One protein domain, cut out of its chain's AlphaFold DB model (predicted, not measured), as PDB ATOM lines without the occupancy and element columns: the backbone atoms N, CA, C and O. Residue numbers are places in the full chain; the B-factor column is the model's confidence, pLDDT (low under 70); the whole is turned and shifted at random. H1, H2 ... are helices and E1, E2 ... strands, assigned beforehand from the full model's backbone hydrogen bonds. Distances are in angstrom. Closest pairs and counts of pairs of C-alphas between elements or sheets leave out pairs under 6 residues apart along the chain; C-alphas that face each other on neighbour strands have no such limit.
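What this domain is: This is residues 2 to 59 of the 59 residues of an uncharacterized protein of Methanomicrobiales archaeon (UniProt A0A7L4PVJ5). With little regular structure, the domain is one small sheet of two hairpins side by side, E1 with E2 and E3 with E4, grazed by the short helix H1; residues 2 to 15 loop beyond the end where E1 begins. The printed part has 58 residues, 23 in named elements, mostly strand: E1, E2, H1, E3, E4. The sheet, E2 E1 E4 E3, is antiparallel. The whole is compact, radius of gyration of the C-alphas 10.4 A, spanning 28 by 24 by 19 A.

Where its parts are: E1, residues 16 to 20, begins at C-alpha (147.649, 116.336, 151.090) and measures 13.3 A. E4, 50 to 54, measures 13.6 A and ends at (147.837, 120.121, 149.048). E2 is 23 to 27, E3 44 to 47, H1 34 to 37.

How they stand to each other: Inner strands E1 and E4 have N 19 and O 51 2.7 A apart. In hairpin E1 and E2, N 25 and O 18 are 2.8 A apart; in hairpin E3 and E4, N 45 and O 52, 2.8 A. Edge strands E2 and E3 are apart. H1 only grazes the sheet, with residues 35 to 37; the closest C-alphas of H1 and E4, Leu 36 and Phe 52, are 5.5 A apart. H1 is too short for an O i to N i+4 pair; its 1 O i to N i+3 pair is within range.

The domain as a whole: The C-alphas farthest apart, Cys 22 and Gly 59, are 31.9 A apart. The printed part has no cut and no long link. Residue 59 is under pLDDT 70.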
ATOM      1  N   LYS A   2     152.486 103.975 149.633       75.94
ATOM      2  CA  LYS A   2     153.183 104.798 150.614       75.94
ATOM      3  C   LYS A   2     152.145 105.428 151.540       75.94
ATOM      4  O   LYS A   2     151.017 105.699 151.137       75.94
ATOM      5  N   ARG A   3     152.526 105.667 152.795       77.88
ATOM      6  CA  ARG A   3     151.638 106.262 153.812       77.88
ATOM      7  C   ARG A   3     151.126 107.651 153.407       77.88
ATOM      8  O   ARG A   3     150.044 108.029 153.822       77.88
ATOM      9  N   GLU A   4     151.885 108.361 152.576       87.19
ATOM     10  CA  GLU A   4     151.536 109.677 152.031       87.19
ATOM     11  C   GLU A   4     150.387 109.661 151.009       87.19
ATOM     12  O   GLU A   4     149.835 110.704 150.698       87.19
ATOM     13  N   GLU A   5     149.989 108.489 150.505       90.44
ATOM     14  CA  GLU A   5     148.953 108.370 149.467       90.44
ATOM     15  C   GLU A   5     147.556 108.105 150.045       90.44
ATOM     16  O   GLU A   5     146.554 108.222 149.337       90.44
ATOM     17  N   ILE A   6     147.466 107.736 151.327       95.12
ATOM     18  CA  ILE A   6     146.215 107.331 151.976       95.12
ATOM     19  C   ILE A   6     145.953 108.139 153.242       95.12
ATOM     20  O   ILE A   6     146.850 108.451 154.022       95.12
ATOM     21  N   CYS A   7     144.686 108.453 153.469       96.25
ATOM     22  CA  CYS A   7     144.221 109.089 154.681       96.25
ATOM     23  C   CYS A   7     144.457 108.156 155.864       96.25
ATOM     24  O   CYS A   7     143.937 107.040 155.901       96.25
ATOM     25  N   GLN A   8     145.180 108.638 156.867       95.06
ATOM     26  CA  GLN A   8     145.509 107.853 158.056       95.06
ATOM     27  C   GLN A   8     144.299 107.575 158.962       95.06
ATOM     28  O   GLN A   8     144.409 106.752 159.866       95.06
ATOM     29  N   ILE A   9     143.157 108.228 158.716       94.38
ATOM     30  CA  ILE A   9     141.930 108.082 159.512       94.38
ATOM     31  C   ILE A   9     140.978 107.051 158.892       94.38
ATOM     32  O   ILE A   9     140.425 106.221 159.607       94.38
ATOM     33  N   CYS A  10     140.784 107.074 157.568       96.44
ATOM     34  CA  CYS A  10     139.784 106.227 156.899       96.44
ATOM     35  C   CYS A  10     140.292 105.431 155.689       96.44
ATOM     36  O   CYS A  10     139.514 104.702 155.079       96.44
ATOM     37  N   GLY A  11     141.560 105.581 155.298       94.50
ATOM     38  CA  GLY A  11     142.167 104.844 154.185       94.50
ATOM     39  C   GLY A  11     141.800 105.326 152.775       94.50
ATOM     40  O   GLY A  11     142.340 104.797 151.808       94.50
ATOM     41  N   LYS A  12     140.928 106.336 152.627       95.50
ATOM     42  CA  LYS A  12     140.657 106.996 151.331       95.50
ATOM     43  C   LYS A  12     141.926 107.660 150.768       95.50
ATOM     44  O   LYS A  12     142.817 107.962 151.555       95.50
ATOM     45  N   PRO A  13     142.003 107.977 149.462       95.50
ATOM     46  CA  PRO A  13     143.132 108.724 148.907       95.50
ATOM     47  C   PRO A  13     143.386 110.031 149.669       95.50
ATOM     48  O   PRO A  13     142.458 110.817 149.899       95.50
ATOM     49  N   ALA A  14     144.630 110.240 150.099       96.44
ATOM     50  CA  ALA A  14     145.036 111.490 150.717       96.44
ATOM     51  C   ALA A  14     145.091 112.593 149.658       96.44
ATOM     52  O   ALA A  14     145.571 112.396 148.545       96.44
ATOM     53  N   ILE A  15     144.608 113.771 150.026       96.31
ATOM     54  CA  ILE A  15     144.642 114.968 149.182       96.31
ATOM     55  C   ILE A  15     145.850 115.856 149.485       96.31
ATOM     56  O   ILE A  15     146.083 116.855 148.808       96.31
ATOM     57  N   GLY A  16     146.578 115.529 150.547       95.81
ATOM     58  CA  GLY A  16     147.649 116.336 151.090       95.81
ATOM     59  C   GLY A  16     148.017 115.888 152.496       95.81
ATOM     60  O   GLY A  16     147.546 114.856 152.990       95.81
ATOM     61  N   TYR A  17     148.819 116.716 153.156       96.38
ATOM     62  CA  TYR A  17     149.119 116.569 154.570       96.38
ATOM     63  C   TYR A  17     148.994 117.885 155.324       96.38
ATOM     64  O   TYR A  17     149.106 118.978 154.765       96.38
ATOM     65  N   GLN A  18     148.777 117.753 156.623       95.81
ATOM     66  CA  GLN A  18     148.738 118.844 157.579       95.81
ATOM     67  C   GLN A  18     149.685 118.534 158.737       95.81
ATOM     68  O   GLN A  18     149.831 117.383 159.141       95.81
ATOM     69  N   ILE A  19     150.351 119.555 159.258       94.75
ATOM     70  CA  ILE A  19     151.142 119.494 160.479       94.75
ATOM     71  C   ILE A  19     150.473 120.441 161.454       94.75
ATOM     72  O   ILE A  19     150.523 121.661 161.285       94.75
ATOM     73  N   LEU A  20     149.817 119.865 162.454       88.56
ATOM     74  CA  LEU A  20     149.216 120.609 163.547       88.56
ATOM     75  C   LEU A  20     150.149 120.486 164.754       88.56
ATOM     76  O   LEU A  20     150.142 119.482 165.465       88.56
ATOM     77  N   VAL A  21     150.981 121.505 164.972       86.44
ATOM     78  CA  VAL A  21     151.923 121.619 166.100       86.44
ATOM     79  C   VAL A  21     153.121 120.661 166.041       86.44
ATOM     80  O   VAL A  21     154.247 121.132 165.921       86.44
ATOM     81  N   CYS A  22     152.920 119.344 166.158       87.38
ATOM     82  CA  CYS A  22     154.022 118.376 166.319       87.38
ATOM     83  C   CYS A  22     154.140 117.345 165.206       87.38
ATOM     84  O   CYS A  22     155.192 116.731 165.035       87.38
ATOM     85  N   CYS A  23     153.029 117.064 164.536       88.06
ATOM     86  CA  CYS A  23     152.823 115.753 163.961       88.06
ATOM     87  C   CYS A  23     152.206 115.891 162.575       88.06
ATOM     88  O   CYS A  23     151.289 116.687 162.383       88.06
ATOM     89  N   VAL A  24     152.753 115.143 161.616       93.50
ATOM     90  CA  VAL A  24     152.256 115.109 160.239       93.50
ATOM     91  C   VAL A  24     151.089 114.138 160.122       93.50
ATOM     92  O   VAL A  24     151.170 112.997 160.580       93.50
ATOM     93  N   GLU A  25     150.027 114.595 159.476       94.44
ATOM     94  CA  GLU A  25     148.821 113.826 159.205       94.44
ATOM     95  C   GLU A  25     148.512 113.870 157.707       94.44
ATOM     96  O   GLU A  25     148.297 114.940 157.138       94.44
ATOM     97  N   TYR A  26     148.464 112.703 157.067       96.38
ATOM     98  CA  TYR A  26     148.007 112.540 155.687       96.38
ATOM     99  C   TYR A  26     146.499 112.295 155.684       96.38
ATOM    100  O   TYR A  26     146.006 111.366 156.335       96.38
ATOM    101  N   VAL A  27     145.745 113.133 154.975       96.50
ATOM    102  CA  VAL A  27     144.284 113.230 155.136       96.50
ATOM    103  C   VAL A  27     143.566 113.332 153.794       96.50
ATOM    104  O   VAL A  27     144.097 113.884 152.834       96.50
ATOM    105  N   CYS A  28     142.356 112.769 153.713       96.75
ATOM    106  CA  CYS A  28     141.448 112.927 152.572       96.75
ATOM    107  C   CYS A  28     140.585 114.187 152.737       96.75
ATOM    108  O   CYS A  28     140.586 114.802 153.799       96.75
ATOM    109  N   ALA A  29     139.792 114.536 151.718       95.81
ATOM    110  CA  ALA A  29     138.919 115.712 151.752       95.81
ATOM    111  C   ALA A  29     137.967 115.757 152.965       95.81
ATOM    112  O   ALA A  29     137.797 116.816 153.555       95.81
ATOM    113  N   ASP A  30     137.406 114.617 153.384       97.25
ATOM    114  CA  ASP A  30     136.516 114.558 154.556       97.25
ATOM    115  C   ASP A  30     137.215 114.845 155.897       97.25
ATOM    116  O   ASP A  30     136.570 115.294 156.840       97.25
ATOM    117  N   HIS A  31     138.514 114.548 156.005       96.44
ATOM    118  CA  HIS A  31     139.267 114.642 157.263       96.44
ATOM    119  C   HIS A  31     140.302 115.769 157.271       96.44
ATOM    120  O   HIS A  31     141.014 115.950 158.256       96.44
ATOM    121  N   ALA A  32     140.421 116.507 156.172       95.69
ATOM    122  CA  ALA A  32     141.350 117.610 156.072       95.69
ATOM    123  C   ALA A  32     140.870 118.821 156.865       95.69
ATOM    124  O   ALA A  32     139.689 119.170 156.869       95.69
ATOM    125  N   HIS A  33     141.820 119.514 157.489       95.00
ATOM    126  CA  HIS A  33     141.560 120.805 158.101       95.00
ATOM    127  C   HIS A  33     141.018 121.790 157.042       95.00
ATOM    128  O   HIS A  33     141.519 121.797 155.912       95.00
ATOM    129  N   PRO A  34     140.064 122.682 157.378       94.44
ATOM    130  CA  PRO A  34     139.473 123.614 156.412       94.44
ATOM    131  C   PRO A  34     140.499 124.458 155.649       94.44
ATOM    132  O   PRO A  34     140.298 124.794 154.486       94.44
ATOM    133  N   GLN A  35     141.634 124.761 156.282       93.94
ATOM    134  CA  GLN A  35     142.723 125.495 155.636       93.94
ATOM    135  C   GLN A  35     143.425 124.690 154.536       93.94
ATOM    136  O   GLN A  35     143.790 125.284 153.533       93.94
ATOM    137  N   LEU A  36     143.567 123.366 154.683       95.06
ATOM    138  CA  LEU A  36     144.106 122.483 153.641       95.06
ATOM    139  C   LEU A  36     143.122 122.321 152.473       95.06
ATOM    140  O   LEU A  36     143.537 122.188 151.326       95.06
ATOM    141  N   LEU A  37     141.817 122.340 152.755       94.50
ATOM    142  CA  LEU A  37     140.770 122.305 151.728       94.50
ATOM    143  C   LEU A  37     140.702 123.591 150.903       94.50
ATOM    144  O   LEU A  37     140.336 123.538 149.735       94.50
ATOM    145  N   ALA A  38     141.053 124.723 151.511       95.19
ATOM    146  CA  ALA A  38     141.093 126.020 150.849       95.19
ATOM    147  C   ALA A  38     142.349 126.235 149.985       95.19
ATOM    148  O   ALA A  38     142.435 127.259 149.311       95.19
ATOM    149  N   LEU A  39     143.325 125.319 150.031       95.38
ATOM    150  CA  LEU A  39     144.508 125.369 149.173       95.38
ATOM    151  C   LEU A  39     144.181 124.832 147.781       95.38
ATOM    152  O   LEU A  39     143.521 123.799 147.636       95.38
ATOM    153  N   GLU A  40     144.721 125.494 146.766       95.12
ATOM    154  CA  GLU A  40     144.716 124.972 145.403       95.12
ATOM    155  C   GLU A  40     145.589 123.704 145.302       95.12
ATOM    156  O   GLU A  40     146.528 123.527 146.089       95.12
ATOM    157  N   PRO A  41     145.315 122.784 144.361       95.19
ATOM    158  CA  PRO A  41     146.176 121.628 144.128       95.19
ATOM    159  C   PRO A  41     147.642 122.025 143.901       95.19
ATOM    160  O   PRO A  41     147.955 122.804 143.005       95.19
ATOM    161  N   GLY A  42     148.553 121.480 144.710       94.38
ATOM    162  CA  GLY A  42     149.980 121.820 144.685       94.38
ATOM    163  C   GLY A  42     150.374 123.030 145.542       94.38
ATOM    164  O   GLY A  42     151.570 123.286 145.704       94.38
ATOM    165  N   GLU A  43     149.417 123.757 146.123       96.44
ATOM    166  CA  GLU A  43     149.705 124.861 147.037       96.44
ATOM    167  C   GLU A  43     150.149 124.350 148.419       96.44
ATOM    168  O   GLU A  43     149.757 123.283 148.908       96.44
ATOM    169  N   LYS A  44     150.980 125.160 149.077       95.25
ATOM    170  CA  LYS A  44     151.381 124.992 150.471       95.25
ATOM    171  C   LYS A  44     151.158 126.278 151.248       95.25
ATOM    172  O   LYS A  44     151.325 127.371 150.707       95.25
ATOM    173  N   ARG A  45     150.838 126.154 152.533       94.88
ATOM    174  CA  ARG A  45     150.652 127.296 153.426       94.88
ATOM    175  C   ARG A  45     151.183 127.017 154.819       94.88
ATOM    176  O   ARG A  45     150.968 125.939 155.368       94.88
ATOM    177  N   GLU A  46     151.841 128.017 155.389       93.12
ATOM    178  CA  GLU A  46     152.453 127.958 156.711       93.12
ATOM    179  C   GLU A  46     151.992 129.125 157.589       93.12
ATOM    180  O   GLU A  46     151.936 130.273 157.151       93.12
ATOM    181  N   TRP A  47     151.663 128.820 158.842       86.31
ATOM    182  CA  TRP A  47     151.321 129.790 159.878       86.31
ATOM    183  C   TRP A  47     151.967 129.374 161.197       86.31
ATOM    184  O   TRP A  47     151.359 128.702 162.034       86.31
ATOM    185  N   GLY A  48     153.230 129.757 161.381       86.88
ATOM    186  CA  GLY A  48     154.002 129.383 162.564       86.88
ATOM    187  C   GLY A  48     154.146 127.864 162.674       86.88
ATOM    188  O   GLY A  48     154.827 127.249 161.864       86.88
ATOM    189  N   ALA A  49     153.494 127.259 163.670       85.19
ATOM    190  CA  ALA A  49     153.531 125.813 163.910       85.19
ATOM    191  C   ALA A  49     152.493 125.008 163.096       85.19
ATOM    192  O   ALA A  49     152.397 123.792 163.265       85.19
ATOM    193  N   LEU A  50     151.686 125.674 162.263       91.31
ATOM    194  CA  LEU A  50     150.710 125.031 161.386       91.31
ATOM    195  C   LEU A  50     151.233 125.007 159.954       91.31
ATOM    196  O   LEU A  50     151.583 126.052 159.408       91.31
ATOM    197  N   TYR A  51     151.254 123.831 159.339       95.19
ATOM    198  CA  TYR A  51     151.732 123.662 157.970       95.19
ATOM    199  C   TYR A  51     150.759 122.803 157.172       95.19
ATOM    200  O   TYR A  51     150.363 121.735 157.623       95.19
ATOM    201  N   PHE A  52     150.373 123.251 155.985       96.38
ATOM    202  CA  PHE A  52     149.405 122.574 155.128       96.38
ATOM    203  C   PHE A  52     149.984 122.446 153.725       96.38
ATOM    204  O   PHE A  52     150.486 123.425 153.175       96.38
ATOM    205  N   VAL A  53     149.901 121.256 153.134       96.38
ATOM    206  CA  VAL A  53     150.337 121.008 151.755       96.38
ATOM    207  C   VAL A  53     149.288 120.202 151.031       96.38
ATOM    208  O   VAL A  53     149.000 119.066 151.410       96.38
ATOM    209  N   ARG A  54     148.758 120.780 149.958       96.94
ATOM    210  CA  ARG A  54     147.837 120.121 149.048       96.94
ATOM    211  C   ARG A  54     148.627 119.462 147.925       96.94
ATOM    212  O   ARG A  54     149.487 120.088 147.313       96.94
ATOM    213  N   TYR A  55     148.341 118.198 147.641       95.38
ATOM    214  CA  TYR A  55     148.961 117.519 146.509       95.38
ATOM    215  C   TYR A  55     148.459 118.087 145.181       95.38
ATOM    216  O   TYR A  55     147.313 118.543 145.111       95.38
ATOM    217  N   PRO A  56     149.302 118.082 144.135       92.69
ATOM    218  CA  PRO A  56     148.840 118.381 142.789       92.69
ATOM    219  C   PRO A  56     147.800 117.344 142.357       92.69
ATOM    220  O   PRO A  56     147.859 116.181 142.768       92.69
ATOM    221  N   GLU A  57     146.851 117.757 141.522       84.19
ATOM    222  CA  GLU A  57     145.984 116.793 140.853       84.19
ATOM    223  C   GLU A  57     146.815 115.949 139.875       84.19
ATOM    224  O   GLU A  57     147.751 116.468 139.256       84.19
ATOM    225  N   PRO A  58     146.520 114.644 139.747       70.31
ATOM    226  CA  PRO A  58     147.135 113.827 138.715       70.31
ATOM    227  C   PRO A  58     146.664 114.345 137.348       70.31
ATOM    228  O   PRO A  58     145.485 114.229 137.017       70.31
ATOM    229  N   GLY A  59     147.579 114.979 136.611       49.66
ATOM    230  CA  GLY A  59     147.379 115.397 135.220       49.66
ATOM    231  C   GLY A  59     147.484 114.251 134.224       49.66
ATOM    232  O   GLY A  59     148.028 113.184 134.593       49.66
TER     233      GLY A  59